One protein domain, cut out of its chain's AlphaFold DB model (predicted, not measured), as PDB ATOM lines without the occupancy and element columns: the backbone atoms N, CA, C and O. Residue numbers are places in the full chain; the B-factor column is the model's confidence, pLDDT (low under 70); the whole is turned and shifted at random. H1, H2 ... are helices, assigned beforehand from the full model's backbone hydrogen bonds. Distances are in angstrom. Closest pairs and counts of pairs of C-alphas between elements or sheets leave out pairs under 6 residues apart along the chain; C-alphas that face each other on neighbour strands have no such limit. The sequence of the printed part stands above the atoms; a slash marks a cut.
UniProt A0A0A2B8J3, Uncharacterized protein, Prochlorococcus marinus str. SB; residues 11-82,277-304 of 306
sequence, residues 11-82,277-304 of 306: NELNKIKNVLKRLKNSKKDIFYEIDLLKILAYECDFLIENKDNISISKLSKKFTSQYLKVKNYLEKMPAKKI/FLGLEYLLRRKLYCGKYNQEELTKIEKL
ATOM      1  N   ASN A  11     155.095 111.742 131.669       93.88
ATOM      2  CA  ASN A  11     155.585 112.285 130.399       93.88
ATOM      3  C   ASN A  11     154.479 112.304 129.338       93.88
ATOM      4  O   ASN A  11     154.338 113.280 128.600       93.88
ATOM      5  N   GLU A  12     153.666 111.254 129.278       96.06
ATOM      6  CA  GLU A  12     152.517 111.156 128.375       96.06
ATOM      7  C   GLU A  12     151.416 112.148 128.751       96.06
ATOM      8  O   GLU A  12     150.915 112.861 127.877       96.06
ATOM      9  N   LEU A  13     151.114 112.294 130.046       95.44
ATOM     10  CA  LEU A  13     150.200 113.325 130.548       95.44
ATOM     11  C   LEU A  13     150.660 114.729 130.131       95.44
ATOM     12  O   LEU A  13     149.865 115.522 129.622       95.44
ATOM     13  N   ASN A  14     151.959 115.024 130.250       93.88
ATOM     14  CA  ASN A  14     152.523 116.298 129.803       93.88
ATOM     15  C   ASN A  14     152.410 116.501 128.282       93.88
ATOM     16  O   ASN A  14     152.108 117.616 127.840       93.88
ATOM     17  N   LYS A  15     152.599 115.449 127.471       95.06
ATOM     18  CA  LYS A  15     152.390 115.512 126.013       95.06
ATOM     19  C   LYS A  15     150.939 115.860 125.683       95.06
ATOM     20  O   LYS A  15     150.709 116.811 124.934       95.06
ATOM     21  N   ILE A  16     149.971 115.172 126.293       93.62
ATOM     22  CA  ILE A  16     148.541 115.455 126.090       93.62
ATOM     23  C   ILE A  16     148.200 116.873 126.549       93.62
ATOM     24  O   ILE A  16     147.531 117.607 125.824       93.62
ATOM     25  N   LYS A  17     148.724 117.319 127.697       93.56
ATOM     26  CA  LYS A  17     148.533 118.692 128.190       93.56
ATOM     27  C   LYS A  17     149.016 119.740 127.190       93.56
ATOM     28  O   LYS A  17     148.372 120.774 127.017       93.56
ATOM     29  N   ASN A  18     150.144 119.495 126.528       91.44
ATOM     30  CA  ASN A  18     150.688 120.403 125.519       91.44
ATOM     31  C   ASN A  18     149.853 120.412 124.235       91.44
ATOM     32  O   ASN A  18     149.626 121.487 123.681       91.44
ATOM     33  N   VAL A  19     149.347 119.256 123.797       90.19
ATOM     34  CA  VAL A  19     148.382 119.180 122.687       90.19
ATOM     35  C   VAL A  19     147.117 119.965 123.037       90.19
ATOM     36  O   VAL A  19     146.720 120.848 122.282       90.19
ATOM     37  N   LEU A  20     146.552 119.734 124.225       89.44
ATOM     38  CA  LEU A  20     145.357 120.425 124.703       89.44
ATOM     39  C   LEU A  20     145.553 121.949 124.713       89.44
ATOM     40  O   LEU A  20     144.694 122.684 124.236       89.44
ATOM     41  N   LYS A  21     146.712 122.443 125.179       87.31
ATOM     42  CA  LYS A  21     147.062 123.877 125.144       87.31
ATOM     43  C   LYS A  21     147.076 124.467 123.732       87.31
ATOM     44  O   LYS A  21     146.667 125.614 123.583       87.31
ATOM     45  N   ARG A  22     147.533 123.721 122.720       85.31
ATOM     46  CA  ARG A  22     147.542 124.174 121.314       85.31
ATOM     47  C   ARG A  22     146.137 124.234 120.719       85.31
ATOM     48  O   ARG A  22     145.866 125.095 119.897       85.31
ATOM     49  N   LEU A  23     145.246 123.351 121.170       81.38
ATOM     50  CA  LEU A  23     143.837 123.309 120.760       81.38
ATOM     51  C   LEU A  23     142.965 124.356 121.467       81.38
ATOM     52  O   LEU A  23     141.759 124.422 121.227       81.38
ATOM     53  N   LYS A  24     143.545 125.170 122.357       75.56
ATOM     54  CA  LYS A  24     142.817 126.193 123.104       75.56
ATOM     55  C   LYS A  24     142.328 127.292 122.157       75.56
ATOM     56  O   LYS A  24     143.035 128.260 121.890       75.56
ATOM     57  N   ASN A  25     141.087 127.171 121.702       65.38
ATOM     58  CA  ASN A  25     140.393 128.267 121.038       65.38
ATOM     59  C   ASN A  25     140.157 129.421 122.029       65.38
ATOM     60  O   ASN A  25     139.983 129.211 123.228       65.38
ATOM     61  N   SER A  26     140.119 130.660 121.533       59.12
ATOM     62  CA  SER A  26     139.937 131.884 122.337       59.12
ATOM     63  C   SER A  26     138.594 131.966 123.089       59.12
ATOM     64  O   SER A  26     138.402 132.847 123.930       59.12
ATOM     65  N   LYS A  27     137.662 131.037 122.837       55.94
ATOM     66  CA  LYS A  27     136.389 130.909 123.558       55.94
ATOM     67  C   LYS A  27     136.557 130.004 124.783       55.94
ATOM     68  O   LYS A  27     137.210 128.972 124.706       55.94
ATOM     69  N   LYS A  28     135.926 130.383 125.903       63.50
ATOM     70  CA  LYS A  28     135.825 129.594 127.149       63.50
ATOM     71  C   LYS A  28     135.095 128.265 126.889       63.50
ATOM     72  O   LYS A  28     133.890 128.160 127.126       63.50
ATOM     73  N   ASP A  29     135.820 127.289 126.360       83.81
ATOM     74  CA  ASP A  29     135.320 125.953 126.071       83.81
ATOM     75  C   ASP A  29     135.393 125.085 127.330       83.81
ATOM     76  O   ASP A  29     136.473 124.760 127.821       83.81
ATOM     77  N   ILE A  30     134.231 124.707 127.862       87.19
ATOM     78  CA  ILE A  30     134.131 123.840 129.040       87.19
ATOM     79  C   ILE A  30     134.829 122.493 128.839       87.19
ATOM     80  O   ILE A  30     135.326 121.930 129.812       87.19
ATOM     81  N   PHE A  31     134.919 121.997 127.602       88.69
ATOM     82  CA  PHE A  31     135.614 120.746 127.306       88.69
ATOM     83  C   PHE A  31     137.113 120.861 127.529       88.69
ATOM     84  O   PHE A  31     137.701 120.017 128.201       88.69
ATOM     85  N   TYR A  32     137.715 121.962 127.079       90.94
ATOM     86  CA  TYR A  32     139.106 122.259 127.396       90.94
ATOM     87  C   TYR A  32     139.329 122.320 128.913       90.94
ATOM     88  O   TYR A  32     140.267 121.719 129.435       90.94
ATOM     89  N   GLU A  33     138.456 123.033 129.633       92.81
ATOM     90  CA  GLU A  33     138.624 123.235 131.074       92.81
ATOM     91  C   GLU A  33     138.485 121.926 131.868       92.81
ATOM     92  O   GLU A  33     139.242 121.700 132.816       92.81
ATOM     93  N   ILE A  34     137.547 121.056 131.488       93.50
ATOM     94  CA  ILE A  34     137.328 119.782 132.179       93.50
ATOM     95  C   ILE A  34     138.373 118.725 131.805       93.50
ATOM     96  O   ILE A  34     138.783 117.942 132.657       93.50
ATOM     97  N   ASP A  35     138.870 118.724 130.568       94.56
ATOM     98  CA  ASP A  35     139.956 117.832 130.153       94.56
ATOM     99  C   ASP A  35     141.286 118.236 130.793       94.56
ATOM    100  O   ASP A  35     142.035 117.370 131.249       94.56
ATOM    101  N   LEU A  36     141.545 119.539 130.953       95.06
ATOM    102  CA  LEU A  36     142.679 120.014 131.744       95.06
ATOM    103  C   LEU A  36     142.553 119.591 133.214       95.06
ATOM    104  O   LEU A  36     143.546 119.171 133.809       95.06
ATOM    105  N   LEU A  37     141.349 119.667 133.793       96.19
ATOM    106  CA  LEU A  37     141.098 119.198 135.157       96.19
ATOM    107  C   LEU A  37     141.423 117.703 135.310       96.19
ATOM    108  O   LEU A  37     142.068 117.329 136.287       96.19
ATOM    109  N   LYS A  38     141.051 116.870 134.329       96.75
ATOM    110  CA  LYS A  38     141.374 115.433 134.313       96.75
ATOM    111  C   LYS A  38     142.868 115.172 134.312       96.75
ATOM    112  O   LYS A  38     143.347 114.374 135.112       96.75
ATOM    113  N   ILE A  39     143.608 115.879 133.462       96.81
ATOM    114  CA  ILE A  39     145.066 115.757 133.412       96.81
ATOM    115  C   ILE A  39     145.674 116.129 134.768       96.81
ATOM    116  O   ILE A  39     146.481 115.373 135.297       96.81
ATOM    117  N   LEU A  40     145.252 117.250 135.367       96.00
ATOM    118  CA  LEU A  40     145.735 117.671 136.688       96.00
ATOM    119  C   LEU A  40     145.396 116.652 137.786       96.00
ATOM    120  O   LEU A  40     146.211 116.444 138.682       96.00
ATOM    121  N   ALA A  41     144.224 116.013 137.718       95.56
ATOM    122  CA  ALA A  41     143.823 114.970 138.658       95.56
ATOM    123  C   ALA A  41     144.775 113.765 138.604       95.56
ATOM    124  O   ALA A  41     145.245 113.309 139.642       95.56
ATOM    125  N   TYR A  42     145.106 113.302 137.394       95.88
ATOM    126  CA  TYR A  42     146.055 112.209 137.164       95.88
ATOM    127  C   TYR A  42     147.496 112.582 137.529       95.88
ATOM    128  O   TYR A  42     148.218 111.758 138.084       95.88
ATOM    129  N   GLU A  43     147.919 113.822 137.272       94.75
ATOM    130  CA  GLU A  43     149.226 114.308 137.730       94.75
ATOM    131  C   GLU A  43     149.305 114.289 139.272       94.75
ATOM    132  O   GLU A  43     150.319 113.865 139.822       94.75
ATOM    133  N   CYS A  44     148.235 114.685 139.981       92.38
ATOM    134  CA  CYS A  44     148.189 114.597 141.447       92.38
ATOM    135  C   CYS A  44     148.237 113.143 141.920       92.38
ATOM    136  O   CYS A  44     149.016 112.814 142.811       92.38
ATOM    137  N   ASP A  45     147.429 112.278 141.306       92.06
ATOM    138  CA  ASP A  45     147.369 110.850 141.619       92.06
ATOM    139  C   ASP A  45     148.749 110.180 141.472       92.06
ATOM    140  O   ASP A  45     149.187 109.455 142.368       92.06
ATOM    141  N   PHE A  46     149.484 110.496 140.401       90.62
ATOM    142  CA  PHE A  46     150.845 110.005 140.170       90.62
ATOM    143  C   PHE A  46     151.837 110.501 141.232       90.62
ATOM    144  O   PHE A  46     152.642 109.722 141.742       90.62
ATOM    145  N   LEU A  47     151.797 111.785 141.601       88.06
ATOM    146  CA  LEU A  47     152.729 112.325 142.599       88.06
ATOM    147  C   LEU A  47     152.486 111.757 144.004       88.06
ATOM    148  O   LEU A  47     153.456 111.505 144.720       88.06
ATOM    149  N   ILE A  48     151.225 111.503 144.380       87.25
ATOM    150  CA  ILE A  48     150.885 110.843 145.654       87.25
ATOM    151  C   ILE A  48     151.509 109.447 145.719       87.25
ATOM    152  O   ILE A  48     152.067 109.065 146.745       87.25
ATOM    153  N   GLU A  49     151.464 108.700 144.617       83.75
ATOM    154  CA  GLU A  49     152.069 107.365 144.536       83.75
ATOM    155  C   GLU A  49     153.581 107.383 144.763       83.75
ATOM    156  O   GLU A  49     154.124 106.504 145.429       83.75
ATOM    157  N   ASN A  50     154.243 108.431 144.271       83.00
ATOM    158  CA  ASN A  50     155.686 108.624 144.389       83.00
ATOM    159  C   ASN A  50     156.107 109.377 145.667       83.00
ATOM    160  O   ASN A  50     157.292 109.646 145.848       83.00
ATOM    161  N   LYS A  51     155.161 109.700 146.564       81.94
ATOM    162  CA  LYS A  51     155.391 110.395 147.848       81.94
ATOM    163  C   LYS A  51     156.110 111.754 147.723       81.94
ATOM    164  O   LYS A  51     156.835 112.161 148.631       81.94
ATOM    165  N   ASP A  52     155.892 112.486 146.629       80.38
ATOM    166  CA  ASP A  52     156.490 113.814 146.403       80.38
ATOM    167  C   ASP A  52     155.625 114.944 147.000       80.38
ATOM    168  O   ASP A  52     154.882 115.644 146.305       80.38
ATOM    169  N   ASN A  53     155.714 115.129 148.319       76.25
ATOM    170  CA  ASN A  53     154.860 116.060 149.072       76.25
ATOM    171  C   ASN A  53     154.971 117.531 148.623       76.25
ATOM    172  O   ASN A  53     153.971 118.257 148.623       76.25
ATOM    173  N   ILE A  54     156.165 117.987 148.227       75.75
ATOM    174  CA  ILE A  54     156.387 119.381 147.805       75.75
ATOM    175  C   ILE A  54     155.673 119.633 146.475       75.75
ATOM    176  O   ILE A  54     154.931 120.616 146.335       75.75
ATOM    177  N   SER A  55     155.848 118.734 145.506       82.19
ATOM    178  CA  SER A  55     155.189 118.857 144.206       82.19
ATOM    179  C   SER A  55     153.673 118.708 144.320       82.19
ATOM    180  O   SER A  55     152.947 119.452 143.649       82.19
ATOM    181  N   ILE A  56     153.184 117.833 145.211       84.69
ATOM    182  CA  ILE A  56     151.748 117.664 145.487       84.69
ATOM    183  C   ILE A  56     151.130 118.975 145.968       84.69
ATOM    184  O   ILE A  56     150.129 119.394 145.400       84.69
ATOM    185  N   SER A  57     151.737 119.675 146.933       83.81
ATOM    186  CA  SER A  57     151.198 120.946 147.453       83.81
ATOM    187  C   SER A  57     151.056 122.025 146.368       83.81
ATOM    188  O   SER A  57     150.075 122.772 146.306       83.81
ATOM    189  N   LYS A  58     152.025 122.111 145.447       88.31
ATOM    190  CA  LYS A  58     151.959 123.054 144.320       88.31
ATOM    191  C   LYS A  58     150.897 122.643 143.301       88.31
ATOM    192  O   LYS A  58     150.217 123.505 142.735       88.31
ATOM    193  N   LEU A  59     150.790 121.348 143.018       90.38
ATOM    194  CA  LEU A  59     149.868 120.831 142.018       90.38
ATOM    195  C   LEU A  59     148.419 120.812 142.522       90.38
ATOM    196  O   LEU A  59     147.530 121.181 141.759       90.38
ATOM    197  N   SER A  60     148.185 120.508 143.797       89.44
ATOM    198  CA  SER A  60     146.864 120.543 144.431       89.44
ATOM    199  C   SER A  60     146.251 121.943 144.367       89.44
ATOM    200  O   SER A  60     145.073 122.084 144.043       89.44
ATOM    201  N   LYS A  61     147.052 123.004 144.536       90.94
ATOM    202  CA  LYS A  61     146.612 124.397 144.320       90.94
ATOM    203  C   LYS A  61     146.183 124.657 142.873       90.94
ATOM    204  O   LYS A  61     145.152 125.287 142.638       90.94
ATOM    205  N   LYS A  62     146.944 124.152 141.893       94.00
ATOM    206  CA  LYS A  62     146.586 124.264 140.464       94.00
ATOM    207  C   LYS A  62     145.309 123.493 140.146       94.00
ATOM    208  O   LYS A  62     144.436 124.040 139.474       94.00
ATOM    209  N   PHE A  63     145.191 122.264 140.649       94.94
ATOM    210  CA  PHE A  63     143.980 121.458 140.543       94.94
ATOM    211  C   PHE A  63     142.790 122.211 141.129       94.94
ATOM    212  O   PHE A  63     141.794 122.387 140.442       94.94
ATOM    213  N   THR A  64     142.911 122.726 142.353       93.19
ATOM    214  CA  THR A  64     141.829 123.427 143.059       93.19
ATOM    215  C   THR A  64     141.376 124.669 142.296       93.19
ATOM    216  O   THR A  64     140.179 124.878 142.104       93.19
ATOM    217  N   SER A  65     142.312 125.468 141.772       93.88
ATOM    218  CA  SER A  65     141.967 126.627 140.938       93.88
ATOM    219  C   SER A  65     141.204 126.216 139.674       93.88
ATOM    220  O   SER A  65     140.168 126.804 139.351       93.88
ATOM    221  N   GLN A  66     141.676 125.172 138.984       95.44
ATOM    222  CA  GLN A  66     141.021 124.654 137.787       95.44
ATOM    223  C   GLN A  66     139.643 124.054 138.107       95.44
ATOM    224  O   GLN A  66     138.678 124.285 137.379       95.44
ATOM    225  N   TYR A  67     139.528 123.340 139.224       95.00
ATOM    226  CA  TYR A  67     138.298 122.747 139.730       95.00
ATOM    227  C   TYR A  67     137.228 123.814 139.972       95.00
ATOM    228  O   TYR A  67     136.128 123.723 139.424       95.00
ATOM    229  N   LEU A  68     137.564 124.877 140.712       93.50
ATOM    230  CA  LEU A  68     136.649 125.988 140.992       93.50
ATOM    231  C   LEU A  68     136.202 126.697 139.707       93.50
ATOM    232  O   LEU A  68     135.035 127.072 139.571       93.50
ATOM    233  N   LYS A  69     137.107 126.837 138.732       93.06
ATOM    234  CA  LYS A  69     136.792 127.404 137.418       93.06
ATOM    235  C   LYS A  69     135.770 126.552 136.657       93.06
ATOM    236  O   LYS A  69     134.791 127.102 136.149       93.06
ATOM    237  N   VAL A  70     135.969 125.233 136.604       93.31
ATOM    238  CA  VAL A  70     135.031 124.288 135.969       93.31
ATOM    239  C   VAL A  70     133.689 124.294 136.702       93.31
ATOM    240  O   VAL A  70     132.647 124.417 136.061       93.31
ATOM    241  N   LYS A  71     133.695 124.237 138.040       91.81
ATOM    242  CA  LYS A  71     132.482 124.269 138.869       91.81
ATOM    243  C   LYS A  71     131.633 125.514 138.593       91.81
ATOM    244  O   LYS A  71     130.462 125.376 138.244       91.81
ATOM    245  N   ASN A  72     132.237 126.703 138.649       91.00
ATOM    246  CA  ASN A  72     131.565 127.982 138.384       91.00
ATOM    247  C   ASN A  72     130.989 128.039 136.957       91.00
ATOM    248  O   ASN A  72     129.885 128.538 136.737       91.00
ATOM    249  N   TYR A  73     131.707 127.484 135.974       89.88
ATOM    250  CA  TYR A  73     131.181 127.368 134.615       89.88
ATOM    251  C   TYR A  73     129.917 126.499 134.581       89.88
ATOM    252  O   TYR A  73     128.898 126.918 134.037       89.88
ATOM    253  N   LEU A  74     129.964 125.308 135.189       88.56
ATOM    254  CA  LEU A  74     128.843 124.364 135.206       88.56
ATOM    255  C   LEU A  74     127.632 124.874 136.003       88.56
ATOM    256  O   LEU A  74     126.512 124.466 135.715       88.56
ATOM    257  N   GLU A  75     127.831 125.730 137.004       87.44
ATOM    258  CA  GLU A  75     126.746 126.395 137.746       87.44
ATOM    259  C   GLU A  75     126.032 127.462 136.910       87.44
ATOM    260  O   GLU A  75     124.820 127.624 137.022       87.44
ATOM    261  N   LYS A  76     126.759 128.144 136.019       85.94
ATOM    262  CA  LYS A  76     126.204 129.156 135.105       85.94
ATOM    263  C   LYS A  76     125.615 128.566 133.822       85.94
ATOM    264  O   LYS A  76     125.011 129.293 133.031       85.94
ATOM    265  N   MET A  77     125.805 127.271 133.567       79.38
ATOM    266  CA  MET A  77     125.271 126.616 132.374       79.38
ATOM    267  C   MET A  77     123.758 126.367 132.504       79.38
ATOM    268  O   MET A  77     123.319 125.741 133.466       79.38
ATOM    269  N   PRO A  78     122.939 126.768 131.514       69.62
ATOM    270  CA  PRO A  78     121.514 126.456 131.522       69.62
ATOM    271  C   PRO A  78     121.287 124.945 131.374       69.62
ATOM    272  O   PRO A  78     121.911 124.300 130.529       69.62
ATOM    273  N   ALA A  79     120.330 124.390 132.124       63.44
ATOM    274  CA  ALA A  79     120.039 122.950 132.168       63.44
ATOM    275  C   ALA A  79     119.781 122.311 130.783       63.44
ATOM    276  O   ALA A  79     120.118 121.152 130.554       63.44
ATOM    277  N   LYS A  80     119.246 123.068 129.812       56.38
ATOM    278  CA  LYS A  80     119.014 122.583 128.435       56.38
ATOM    279  C   LYS A  80     120.297 122.368 127.612       56.38
ATOM    280  O   LYS A  80     120.229 121.694 126.590       56.38
ATOM    281  N   LYS A  81     121.450 122.917 128.024       55.44
ATOM    282  CA  LYS A  81     122.751 122.725 127.346       55.44
ATOM    283  C   LYS A  81     123.495 121.461 127.789       55.44
ATOM    284  O   LYS A  81     124.583 121.212 127.280       55.44
ATOM    285  N   ILE A  82     122.942 120.669 128.713       59.62
ATOM    286  CA  ILE A  82     123.519 119.372 129.083       59.62
ATOM    287  C   ILE A  82     123.471 118.472 127.847       59.62
ATOM    288  O   ILE A  82     122.404 118.155 127.316       59.62
ATOM    289  N   PHE A 277     141.281 113.522 144.123       93.94
ATOM    290  CA  PHE A 277     141.313 114.397 142.944       93.94
ATOM    291  C   PHE A 277     140.559 113.809 141.738       93.94
ATOM    292  O   PHE A 277     139.829 114.528 141.052       93.94
ATOM    293  N   LEU A 278     140.705 112.502 141.498       94.81
ATOM    294  CA  LEU A 278     140.050 111.801 140.393       94.81
ATOM    295  C   LEU A 278     138.525 111.756 140.562       94.81
ATOM    296  O   LEU A 278     137.792 111.964 139.598       94.81
ATOM    297  N   GLY A 279     138.029 111.529 141.779       93.88
ATOM    298  CA  GLY A 279     136.599 111.492 142.065       93.88
ATOM    299  C   GLY A 279     135.931 112.863 142.004       93.88
ATOM    300  O   GLY A 279     134.823 112.984 141.480       93.88
ATOM    301  N   LEU A 280     136.621 113.922 142.436       93.19
ATOM    302  CA  LEU A 280     136.157 115.302 142.259       93.19
ATOM    303  C   LEU A 280     136.014 115.679 140.783       93.19
ATOM    304  O   LEU A 280     135.000 116.258 140.382       93.19
ATOM    305  N   GLU A 281     137.013 115.331 139.972       94.94
ATOM    306  CA  GLU A 281     136.952 115.524 138.527       94.94
ATOM    307  C   GLU A 281     135.797 114.733 137.908       94.94
ATOM    308  O   GLU A 281     134.983 115.297 137.168       94.94
ATOM    309  N   TYR A 282     135.670 113.459 138.287       94.31
ATOM    310  CA  TYR A 282     134.599 112.587 137.832       94.31
ATOM    311  C   TYR A 282     133.212 113.174 138.113       94.31
ATOM    312  O   TYR A 282     132.348 113.154 137.233       94.31
ATOM    313  N   LEU A 283     132.978 113.739 139.303       92.50
ATOM    314  CA  LEU A 283     131.686 114.327 139.666       92.50
ATOM    315  C   LEU A 283     131.325 115.543 138.801       92.50
ATOM    316  O   LEU A 283     130.189 115.633 138.321       92.50
ATOM    317  N   LEU A 284     132.273 116.448 138.532       92.25
ATOM    318  CA  LEU A 284     132.033 117.579 137.624       92.25
ATOM    319  C   LEU A 284     131.819 117.105 136.182       92.25
ATOM    320  O   LEU A 284     130.941 117.612 135.478       92.25
ATOM    321  N   ARG A 285     132.555 116.076 135.748       92.50
ATOM    322  CA  ARG A 285     132.378 115.477 134.420       92.50
ATOM    323  C   ARG A 285     131.023 114.798 134.287       92.50
ATOM    324  O   ARG A 285     130.329 114.969 133.284       92.50
ATOM    325  N   ARG A 286     130.576 114.101 135.326       90.00
ATOM    326  CA  ARG A 286     129.236 113.516 135.406       90.00
ATOM    327  C   ARG A 286     128.151 114.590 135.352       90.00
ATOM    328  O   ARG A 286     127.193 114.412 134.598       90.00
ATOM    329  N   LYS A 287     128.322 115.724 136.041       88.69
ATOM    330  CA  LYS A 287     127.418 116.883 135.920       88.69
ATOM    331  C   LYS A 287     127.325 117.365 134.470       88.69
ATOM    332  O   LYS A 287     126.214 117.491 133.960       88.69
ATOM    333  N   LEU A 288     128.461 117.562 133.795       88.94
ATOM    334  CA  LEU A 288     128.507 118.046 132.410       88.94
ATOM    335  C   LEU A 288     127.773 117.121 131.422       88.94
ATOM    336  O   LEU A 288     126.970 117.596 130.622       88.94
ATOM    337  N   TYR A 289     128.034 115.810 131.471       86.75
ATOM    338  CA  TYR A 289     127.501 114.860 130.478       86.75
ATOM    339  C   TYR A 289     126.150 114.239 130.845       86.75
ATOM    340  O   TYR A 289     125.435 113.760 129.968       86.75
ATOM    341  N   CYS A 290     125.822 114.154 132.134       86.50
ATOM    342  CA  CYS A 290     124.639 113.431 132.613       86.50
ATOM    343  C   CYS A 290     123.636 114.328 133.343       86.50
ATOM    344  O   CYS A 290     122.545 113.854 133.654       86.50
ATOM    345  N   GLY A 291     123.988 115.581 133.649       81.62
ATOM    346  CA  GLY A 291     123.108 116.502 134.371       81.62
ATOM    347  C   GLY A 291     122.841 116.120 135.823       81.62
ATOM    348  O   GLY A 291     121.934 116.668 136.439       81.62
ATOM    349  N   LYS A 292     123.590 115.156 136.365       70.38
ATOM    350  CA  LYS A 292     123.388 114.606 137.705       70.38
ATOM    351  C   LYS A 292     124.671 114.658 138.510       70.38
ATOM    352  O   LYS A 292     125.713 114.217 138.032       70.38
ATOM    353  N   TYR A 293     124.547 115.107 139.747       71.69
ATOM    354  CA  TYR A 293     125.475 114.861 140.845       71.69
ATOM    355  C   TYR A 293     124.750 115.222 142.149       71.69
ATOM    356  O   TYR A 293     123.843 116.055 142.146       71.69
ATOM    357  N   ASN A 294     125.101 114.560 143.248       72.25
ATOM    358  CA  ASN A 294     124.564 114.890 144.560       72.25
ATOM    359  C   ASN A 294     125.351 116.088 145.116       72.25
ATOM    360  O   ASN A 294     126.556 115.979 145.349       72.25
ATOM    361  N   GLN A 295     124.686 117.235 145.293       76.19
ATOM    362  CA  GLN A 295     125.324 118.465 145.772       76.19
ATOM    363  C   GLN A 295     125.935 118.279 147.167       76.19
ATOM    364  O   GLN A 295     127.038 118.758 147.410       76.19
ATOM    365  N   GLU A 296     125.261 117.549 148.059       78.19
ATOM    366  CA  GLU A 296     125.758 117.296 149.415       78.19
ATOM    367  C   GLU A 296     127.042 116.464 149.407       78.19
ATOM    368  O   GLU A 296     127.965 116.736 150.173       78.19
ATOM    369  N   GLU A 297     127.123 115.461 148.531       73.25
ATOM    370  CA  GLU A 297     128.337 114.653 148.359       73.25
ATOM    371  C   GLU A 297     129.484 115.490 147.812       73.25
ATOM    372  O   GLU A 297     130.587 115.422 148.347       73.25
ATOM    373  N   LEU A 298     129.221 116.327 146.804       79.44
ATOM    374  CA  LEU A 298     130.241 117.220 146.265       79.44
ATOM    375  C   LEU A 298     130.795 118.131 147.367       79.44
ATOM    376  O   LEU A 298     132.004 118.194 147.552       79.44
ATOM    377  N   THR A 299     129.918 118.760 148.153       82.81
ATOM    378  CA  THR A 299     130.324 119.647 149.251       82.81
ATOM    379  C   THR A 299     131.116 118.918 150.339       82.81
ATOM    380  O   THR A 299     132.018 119.511 150.927       82.81
ATOM    381  N   LYS A 300     130.833 117.636 150.610       80.81
ATOM    382  CA  LYS A 300     131.637 116.835 151.552       80.81
ATOM    383  C   LYS A 300     133.069 116.641 151.059       80.81
ATOM    384  O   LYS A 300     133.992 116.837 151.841       80.81
ATOM    385  N   ILE A 301     133.252 116.304 149.783       79.62
ATOM    386  CA  ILE A 301     134.592 116.081 149.219       79.62
ATOM    387  C   ILE A 301     135.333 117.414 149.029       79.62
ATOM    388  O   ILE A 301     136.532 117.493 149.273       79.62
ATOM    389  N   GLU A 302     134.625 118.488 148.671       83.38
ATOM    390  CA  GLU A 302     135.187 119.840 148.539       83.38
ATOM    391  C   GLU A 302     135.812 120.362 149.831       83.38
ATOM    392  O   GLU A 302     136.841 121.028 149.780       83.38
ATOM    393  N   LYS A 303     135.233 120.039 150.993       80.50
ATOM    394  CA  LYS A 303     135.804 120.419 152.293       80.50
ATOM    395  C   LYS A 303     137.185 119.814 152.546       80.50
ATOM    396  O   LYS A 303     137.895 120.325 153.395       80.50
ATOM    397  N   LEU A 304     137.551 118.750 151.832       71.00
ATOM    398  CA  LEU A 304     138.855 118.093 151.945       71.00
ATOM    399  C   LEU A 304     139.912 118.703 151.001       71.00
ATOM    400  O   LEU A 304     141.081 118.345 151.099       71.00
TER     401      LEU A 304
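AT A GLANCE: This is residues 11 to 82 and 277 to 304 of the 306 residues of an uncharacterized protein of Prochlorococcus marinus str. SB (UniProt A0A0A2B8J3). Three helices, H2, H3 and H4, pack side by side as a bundle, with H1 folded back on H2 and short H5 folded back on H4. The outline is flat, 42 by 34 by 18 A. The printed part has 100 residues, with five named helices, H1 to H5, and no named strand; it is all helix and compact, with a radius of gyration of the C-alphas of 14.0 A.

IN THESE COORDINATES: Find C-alpha 11 at (155.585, 112.285, 130.399), where H1, residues 11 to 22, begins. Next come H2, residues 30 to 49, 28.9 A from first to last C-alpha, and H3, residues 53 to 76, 34.5 A. H4 has residues 277 to 290; H5, residues 295 to 302, ends at (135.187, 119.840, 148.539).

HOW THE PARTS SIT: At H2 and H3, a hairpin, the closest C-alphas, Leu 40 and Phe 63, are 5.7 A apart. H2 touches H4 at Ala 41 and Phe 277, closest C-alphas 5.0 A. H1 and H5 are apart. Every O i to N i+4 pair is within hydrogen-bond range in H1, H2, H4 and H5; in H3, 19 of 20.

THE WHOLE: Across the cut, C-alphas 82 and 277 are 23.1 A apart. Residues 25 to 28 and 78 to 82 have pLDDT under 70.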